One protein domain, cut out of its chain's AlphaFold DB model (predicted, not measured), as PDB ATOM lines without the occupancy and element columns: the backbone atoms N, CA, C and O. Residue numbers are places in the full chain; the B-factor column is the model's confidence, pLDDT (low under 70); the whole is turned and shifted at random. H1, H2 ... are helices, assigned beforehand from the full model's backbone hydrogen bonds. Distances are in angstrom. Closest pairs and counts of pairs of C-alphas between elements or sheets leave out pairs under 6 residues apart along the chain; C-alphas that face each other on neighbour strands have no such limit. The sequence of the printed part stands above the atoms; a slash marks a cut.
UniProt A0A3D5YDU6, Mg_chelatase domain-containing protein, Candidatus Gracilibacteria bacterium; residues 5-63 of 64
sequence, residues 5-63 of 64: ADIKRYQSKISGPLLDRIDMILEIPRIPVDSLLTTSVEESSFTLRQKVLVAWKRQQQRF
ATOM      1  N   ALA A   5     162.736 169.485 124.795       88.25
ATOM      2  CA  ALA A   5     161.424 169.684 125.402       88.25
ATOM      3  C   ALA A   5     161.164 168.686 126.546       88.25
ATOM      4  O   ALA A   5     160.647 169.076 127.595       88.25
ATOM      5  N   ASP A   6     161.583 167.428 126.382       85.75
ATOM      6  CA  ASP A   6     161.441 166.387 127.408       85.75
ATOM      7  C   ASP A   6     162.311 166.680 128.631       85.75
ATOM      8  O   ASP A   6     161.858 166.532 129.767       85.75
ATOM      9  N   ILE A   7     163.539 167.153 128.402       82.88
ATOM     10  CA  ILE A   7     164.467 167.554 129.467       82.88
ATOM     11  C   ILE A   7     163.866 168.709 130.273       82.88
ATOM     12  O   ILE A   7     163.778 168.630 131.500       82.88
ATOM     13  N   LYS A   8     163.373 169.752 129.593       81.12
ATOM     14  CA  LYS A   8     162.781 170.929 130.245       81.12
ATOM     15  C   LYS A   8     161.519 170.576 131.041       81.12
ATOM     16  O   LYS A   8     161.351 171.043 132.165       81.12
ATOM     17  N   ARG A   9     160.661 169.703 130.498       84.31
ATOM     18  CA  ARG A   9     159.459 169.191 131.181       84.31
ATOM     19  C   ARG A   9     159.796 168.311 132.387       84.31
ATOM     20  O   ARG A   9     159.025 168.249 133.342       84.31
ATOM     21  N   TYR A  10     160.914 167.591 132.349       83.62
ATOM     22  CA  TYR A  10     161.378 166.805 133.486       83.62
ATOM     23  C   TYR A  10     161.923 167.704 134.600       83.62
ATOM     24  O   TYR A  10     161.529 167.551 135.753       83.62
ATOM     25  N   GLN A  11     162.758 168.684 134.251       79.50
ATOM     26  CA  GLN A  11     163.307 169.654 135.201       79.50
ATOM     27  C   GLN A  11     162.212 170.490 135.875       79.50
ATOM     28  O   GLN A  11     162.301 170.741 137.073       79.50
ATOM     29  N   SER A  12     161.130 170.832 135.163       82.25
ATOM     30  CA  SER A  12     159.993 171.570 135.735       82.25
ATOM     31  C   SER A  12     159.193 170.789 136.786       82.25
ATOM     32  O   SER A  12     158.296 171.357 137.404       82.25
ATOM     33  N   LYS A  13     159.466 169.489 136.982       85.56
ATOM     34  CA  LYS A  13     158.902 168.711 138.100       85.56
ATOM     35  C   LYS A  13     159.565 169.049 139.436       85.56
ATOM     36  O   LYS A  13     159.004 168.736 140.481       85.56
ATOM     37  N   ILE A  14     160.749 169.650 139.402       82.44
ATOM     38  CA  ILE A  14     161.453 170.146 140.579       82.44
ATOM     39  C   ILE A  14     161.035 171.606 140.749       82.44
ATOM     40  O   ILE A  14     161.054 172.378 139.790       82.44
ATOM     41  N   SER A  15     160.601 171.990 141.950       82.12
ATOM     42  CA  SER A  15     160.168 173.366 142.178       82.12
ATOM     43  C   SER A  15     161.348 174.336 142.040       82.12
ATOM     44  O   SER A  15     162.467 174.034 142.458       82.12
ATOM     45  N   GLY A  16     161.085 175.516 141.467       76.38
ATOM     46  CA  GLY A  16     162.084 176.582 141.304       76.38
ATOM     47  C   GLY A  16     162.859 176.893 142.595       76.38
ATOM     48  O   GLY A  16     164.079 176.776 142.582       76.38
ATOM     49  N   PRO A  17     162.185 177.108 143.745       82.94
ATOM     50  CA  PRO A  17     162.863 177.356 145.024       82.94
ATOM     51  C   PRO A  17     163.794 176.233 145.511       82.94
ATOM     52  O   PRO A  17     164.607 176.457 146.405       82.94
ATOM     53  N   LEU A  18     163.637 175.013 144.987       80.81
ATOM     54  CA  LEU A  18     164.491 173.862 145.283       80.81
ATOM     55  C   LEU A  18     165.701 173.825 144.348       80.81
ATOM     56  O   LEU A  18     166.809 173.583 144.813       80.81
ATOM     57  N   LEU A  19     165.492 174.099 143.055       79.75
ATOM     58  CA  LEU A  19     166.571 174.228 142.071       79.75
ATOM     59  C   LEU A  19     167.531 175.364 142.433       79.75
ATOM     60  O   LEU A  19     168.740 175.175 142.344       79.75
ATOM     61  N   ASP A  20     167.006 176.483 142.933       80.69
ATOM     62  CA  ASP A  20     167.796 177.644 143.364       80.69
ATOM     63  C   ASP A  20     168.749 177.333 144.538       80.69
ATOM     64  O   ASP A  20     169.630 178.130 144.850       80.69
ATOM     65  N   ARG A  21     168.579 176.183 145.206       88.19
ATOM     66  CA  ARG A  21     169.407 175.725 146.336       88.19
ATOM     67  C   ARG A  21     170.388 174.610 145.971       88.19
ATOM     68  O   ARG A  21     171.002 174.033 146.865       88.19
ATOM     69  N   ILE A  22     170.500 174.253 144.693       85.31
ATOM     70  CA  ILE A  22     171.438 173.229 144.229       85.31
ATOM     71  C   ILE A  22     172.696 173.921 143.713       85.31
ATOM     72  O   ILE A  22     172.709 174.464 142.612       85.31
ATOM     73  N   ASP A  23     173.772 173.847 144.493       83.50
ATOM     74  CA  ASP A  23     175.046 174.498 144.159       83.50
ATOM     75  C   ASP A  23     175.758 173.867 142.949       83.50
ATOM     76  O   ASP A  23     176.576 174.516 142.298       83.50
ATOM     77  N   MET A  24     175.488 172.591 142.644       83.38
ATOM     78  CA  MET A  24     176.194 171.864 141.590       83.38
ATOM     79  C   MET A  24     175.262 170.957 140.786       83.38
ATOM     80  O   MET A  24     174.655 170.027 141.317       83.38
ATOM     81  N   ILE A  25     175.211 171.200 139.477       84.06
ATOM     82  CA  ILE A  25     174.505 170.376 138.496       84.06
ATOM     83  C   ILE A  25     175.557 169.827 137.535       84.06
ATOM     84  O   ILE A  25     176.291 170.590 136.912       84.06
ATOM     85  N   LEU A  26     175.642 168.504 137.432       84.00
ATOM     86  CA  LEU A  26     176.589 167.821 136.555       84.00
ATOM     87  C   LEU A  26     175.815 167.017 135.514       84.00
ATOM     88  O   LEU A  26     174.924 166.241 135.860       84.00
ATOM     89  N   GLU A  27     176.174 167.187 134.245       84.12
ATOM     90  CA  GLU A  27     175.718 166.300 133.182       84.12
ATOM     91  C   GLU A  27     176.608 165.057 133.168       84.12
ATOM     92  O   GLU A  27     177.822 165.147 132.987       84.12
ATOM     93  N   ILE A  28     176.006 163.889 133.394       84.38
ATOM     94  CA  ILE A  28     176.729 162.619 133.379       84.38
ATOM     95  C   ILE A  28     176.518 161.969 132.010       84.38
ATOM     96  O   ILE A  28     175.377 161.628 131.676       84.38
ATOM     97  N   PRO A  29     177.581 161.785 131.206       85.06
ATOM     98  CA  PRO A  29     177.452 161.123 129.923       85.06
ATOM     99  C   PRO A  29     177.068 159.657 130.123       85.06
ATOM    100  O   PRO A  29     177.381 159.027 131.136       85.06
ATOM    101  N   ARG A  30     176.404 159.086 129.120       85.12
ATOM    102  CA  ARG A  30     176.082 157.662 129.139       85.12
ATOM    103  C   ARG A  30     177.366 156.845 129.034       85.12
ATOM    104  O   ARG A  30     178.103 156.970 128.060       85.12
ATOM    105  N   ILE A  31     177.580 155.970 130.007       84.25
ATOM    106  CA  ILE A  31     178.690 155.019 130.005       84.25
ATOM    107  C   ILE A  31     178.342 153.857 129.047       84.25
ATOM    108  O   ILE A  31     177.219 153.338 129.122       84.25
ATOM    109  N   PRO A  32     179.238 153.460 128.120       87.75
ATOM    110  CA  PRO A  32     179.049 152.277 127.278       87.75
ATOM    111  C   PRO A  32     178.832 151.008 128.111       87.75
ATOM    112  O   PRO A  32     179.464 150.819 129.148       87.75
ATOM    113  N   VAL A  33     177.968 150.101 127.646       84.50
ATOM    114  CA  VAL A  33     177.698 148.841 128.368       84.50
ATOM    115  C   VAL A  33     178.974 148.012 128.511       84.50
ATOM    116  O   VAL A  33     179.233 147.484 129.586       84.50
ATOM    117  N   ASP A  34     179.818 147.987 127.482       83.69
ATOM    118  CA  ASP A  34     181.071 147.227 127.489       83.69
ATOM    119  C   ASP A  34     182.023 147.677 128.606       83.69
ATOM    120  O   ASP A  34     182.669 146.840 129.229       83.69
ATOM    121  N   SER A  35     182.043 148.976 128.941       79.25
ATOM    122  CA  SER A  35     182.832 149.488 130.073       79.25
ATOM    123  C   SER A  35     182.271 149.119 131.451       79.25
ATOM    124  O   SER A  35     182.999 149.165 132.436       79.25
ATOM    125  N   LEU A  36     180.994 148.733 131.539       78.06
ATOM    126  CA  LEU A  36     180.410 148.181 132.769       78.06
ATOM    127  C   LEU A  36     180.707 146.683 132.915       78.06
ATOM    128  O   LEU A  36     180.674 146.154 134.022       78.06
ATOM    129  N   LEU A  37     180.951 145.998 131.796       82.06
ATOM    130  CA  LEU A  37     181.246 144.567 131.746       82.06
ATOM    131  C   LEU A  37     182.746 144.273 131.869       82.06
ATOM    132  O   LEU A  37     183.123 143.138 132.161       82.06
ATOM    133  N   THR A  38     183.609 145.269 131.663       76.50
ATOM    134  CA  THR A  38     185.044 145.141 131.920       76.50
ATOM    135  C   THR A  38     185.322 144.945 133.404       76.50
ATOM    136  O   THR A  38     185.126 145.842 134.217       76.50
ATOM    137  N   THR A  39     185.886 143.791 133.748       67.62
ATOM    138  CA  THR A  39     186.462 143.497 135.064       67.62
ATOM    139  C   THR A  39     187.860 144.113 135.174       67.62
ATOM    140  O   THR A  39     188.869 143.416 135.263       67.62
ATOM    141  N   SER A  40     187.959 145.441 135.114       70.81
ATOM    142  CA  SER A  40     189.186 146.118 135.541       70.81
ATOM    143  C   SER A  40     189.291 146.086 137.065       70.81
ATOM    144  O   SER A  40     188.282 146.143 137.766       70.81
ATOM    145  N   VAL A  41     190.514 146.002 137.595       72.31
ATOM    146  CA  VAL A  41     190.751 146.169 139.035       72.31
ATOM    147  C   VAL A  41     190.448 147.621 139.393       72.31
ATOM    148  O   VAL A  41     191.255 148.513 139.139       72.31
ATOM    149  N   GLU A  42     189.266 147.859 139.949       80.62
ATOM    150  CA  GLU A  42     188.886 149.156 140.496       80.62
ATOM    151  C   GLU A  42     189.379 149.312 141.939       80.62
ATOM    152  O   GLU A  42     189.690 148.340 142.637       80.62
ATOM    153  N   GLU A  43     189.468 150.559 142.404       87.81
ATOM    154  CA  GLU A  43     189.780 150.830 143.804       87.81
ATOM    155  C   GLU A  43     188.704 150.207 144.703       87.81
ATOM    156  O   GLU A  43     187.507 150.432 144.524       87.81
ATOM    157  N   SER A  44     189.126 149.454 145.720       92.00
ATOM    158  CA  SER A  44     188.182 148.904 146.690       92.00
ATOM    159  C   SER A  44     187.432 150.021 147.425       92.00
ATOM    160  O   SER A  44     187.982 151.096 147.691       92.00
ATOM    161  N   SER A  45     186.206 149.737 147.870       93.62
ATOM    162  CA  SER A  45     185.434 150.663 148.710       93.62
ATOM    163  C   SER A  45     186.197 151.095 149.968       93.62
ATOM    164  O   SER A  45     186.032 152.219 150.440       93.62
ATOM    165  N   PHE A  46     187.060 150.225 150.503       95.56
ATOM    166  CA  PHE A  46     187.933 150.549 151.629       95.56
ATOM    167  C   PHE A  46     188.941 151.650 151.265       95.56
ATOM    168  O   PHE A  46     189.033 152.660 151.965       95.56
ATOM    169  N   THR A  47     189.645 151.491 150.142       95.62
ATOM    170  CA  THR A  47     190.611 152.473 149.627       95.62
ATOM    171  C   THR A  47     189.928 153.804 149.315       95.62
ATOM    172  O   THR A  47     190.399 154.869 149.727       95.62
ATOM    173  N   LEU A  48     188.768 153.761 148.653       95.19
ATOM    174  CA  LEU A  48     188.016 154.962 148.302       95.19
ATOM    175  C   LEU A  48     187.522 155.709 149.549       95.19
ATOM    176  O   LEU A  48     187.645 156.933 149.630       95.19
ATOM    177  N   ARG A  49     187.044 154.982 150.570       96.50
ATOM    178  CA  ARG A  49     186.635 155.565 151.857       96.50
ATOM    179  C   ARG A  49     187.762 156.373 152.493       96.50
ATOM    180  O   ARG A  49     187.506 157.467 152.993       96.50
ATOM    181  N   GLN A  50     188.997 155.871 152.472       97.69
ATOM    182  CA  GLN A  50     190.138 156.601 153.031       97.69
ATOM    183  C   GLN A  50     190.356 157.944 152.315       97.69
ATOM    184  O   GLN A  50     190.501 158.970 152.979       97.69
ATOM    185  N   LYS A  51     190.290 157.968 150.976       96.69
ATOM    186  CA  LYS A  51     190.410 159.201 150.173       96.69
ATOM    187  C   LYS A  51     189.304 160.207 150.508       96.69
ATOM    188  O   LYS A  51     189.587 161.389 150.711       96.69
ATOM    189  N   VAL A  52     188.061 159.732 150.635       97.00
ATOM    190  CA  VAL A  52     186.905 160.563 151.017       97.00
ATOM    191  C   VAL A  52     187.104 161.185 152.402       97.00
ATOM    192  O   VAL A  52     186.887 162.384 152.565       97.00
ATOM    193  N   LEU A  53     187.575 160.417 153.388       97.69
ATOM    194  CA  LEU A  53     187.820 160.927 154.742       97.69
ATOM    195  C   LEU A  53     188.889 162.029 154.773       97.69
ATOM    196  O   LEU A  53     188.739 163.001 155.514       97.69
ATOM    197  N   VAL A  54     189.940 161.924 153.952       97.50
ATOM    198  CA  VAL A  54     190.955 162.989 153.829       97.50
ATOM    199  C   VAL A  54     190.334 164.275 153.279       97.50
ATOM    200  O   VAL A  54     190.570 165.353 153.828       97.50
ATOM    201  N   ALA A  55     189.531 164.176 152.216       96.56
ATOM    202  CA  ALA A  55     188.840 165.331 151.645       96.56
ATOM    203  C   ALA A  55     187.869 165.966 152.654       96.56
ATOM    204  O   ALA A  55     187.851 167.188 152.810       96.56
ATOM    205  N   TRP A  56     187.128 165.140 153.396       95.75
ATOM    206  CA  TRP A  56     186.198 165.598 154.426       95.75
ATOM    207  C   TRP A  56     186.904 166.324 155.573       95.75
ATOM    208  O   TRP A  56     186.482 167.407 155.966       95.75
ATOM    209  N   LYS A  57     188.045 165.808 156.049       96.69
ATOM    210  CA  LYS A  57     188.846 166.482 157.082       96.69
ATOM    211  C   LYS A  57     189.306 167.874 156.634       96.69
ATOM    212  O   LYS A  57     189.240 168.819 157.413       96.69
ATOM    213  N   ARG A  58     189.730 168.018 155.372       95.44
ATOM    214  CA  ARG A  58     190.086 169.329 154.796       95.44
ATOM    215  C   ARG A  58     188.884 170.267 154.734       95.44
ATOM    216  O   ARG A  58     189.040 171.456 154.971       95.44
ATOM    217  N   GLN A  59     187.703 169.748 154.399       94.38
ATOM    218  CA  GLN A  59     186.470 170.532 154.356       94.38
ATOM    219  C   GLN A  59     186.080 171.038 155.748       94.38
ATOM    220  O   GLN A  59     185.786 172.220 155.884       94.38
ATOM    221  N   GLN A  60     186.164 170.196 156.780       95.25
ATOM    222  CA  GLN A  60     185.889 170.608 158.160       95.25
ATOM    223  C   GLN A  60     186.800 171.747 158.622       95.25
ATOM    224  O   GLN A  60     186.317 172.702 159.211       95.25
ATOM    225  N   GLN A  61     188.093 171.694 158.290       94.94
ATOM    226  CA  GLN A  61     189.062 172.738 158.646       94.94
ATOM    227  C   GLN A  61     188.785 174.106 158.000       94.94
ATOM    228  O   GLN A  61     189.346 175.096 158.450       94.94
ATOM    229  N   ARG A  62     187.961 174.182 156.944       91.06
ATOM    230  CA  ARG A  62     187.619 175.452 156.273       91.06
ATOM    231  C   ARG A  62     186.555 176.265 157.008       91.06
ATOM    232  O   ARG A  62     186.409 177.442 156.706       91.06
ATOM    233  N   PHE A  63     185.797 175.634 157.901       74.31
ATOM    234  CA  PHE A  63     184.671 176.247 158.610       74.31
ATOM    235  C   PHE A  63     184.897 176.299 160.132       74.31
ATOM    236  O   PHE A  63     183.927 176.362 160.886       74.31
TER     237      PHE A  63
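Overview. This is residues 5 to 63 of the 64 residues of the protein "Mg_chelatase domain-containing protein" of Candidatus Gracilibacteria bacterium (UniProt A0A3D5YDU6). The chain is drawn out into an open, flat zigzag with no packed core: the short helices H1 and H2 make one leg, an extended stretch around residues 24 to 32 makes the next, and the long helix H4 makes the last. H3 is a small helix at the turn before residues 38 to 44 lead into H4. The printed part has 59 residues, with four named helices in the order H1, H2, H3, H4 and no named strand; its class is all helix. It is extended, with a radius of gyration of the C-alphas of 17.9 A, and spans 43 by 40 by 12 A.

Along the chain. H1 is residues 5 to 11, 10.0 A from first to last C-alpha, and begins at C-alpha 5 (161.424, 169.684, 125.402). H2, residues 16 to 19, measures 5.1 A. H3, residues 33 to 37, measures 6.5 A and begins at C-alpha 33 (177.698, 148.841, 128.368). H4, residues 45 to 63, measures 27.4 A and ends at C-alpha 63 (184.671, 176.247, 158.610).

Arrangement. H1 is apart from H2, H3 and H4, with no C-alpha of the one within 8 A of the other. By the same measure H2 is apart from H3 and H4, and H3 is apart from H4. Residues 5 to 10, 12 to 18 and 20 to 63 stand free: they have no C-alpha 8 or more residues away along the chain within 10 A. Every O i to N i+4 pair is within hydrogen-bond range in H1 and H3, and 13 of 15 are in H4; H2 is too short for such a pair.

Size, cuts and confidence. The C-alphas of Ala 5 and Gln 61, the two farthest apart, are 43.3 A from each other. The link from H1 to H2 is tight, that from H2 to H3 is long with 13 residues, and that from H3 to H4 is short. The printed part has no cut. Its mean pLDDT is 86.3, and one residue, Thr 39, is under 70.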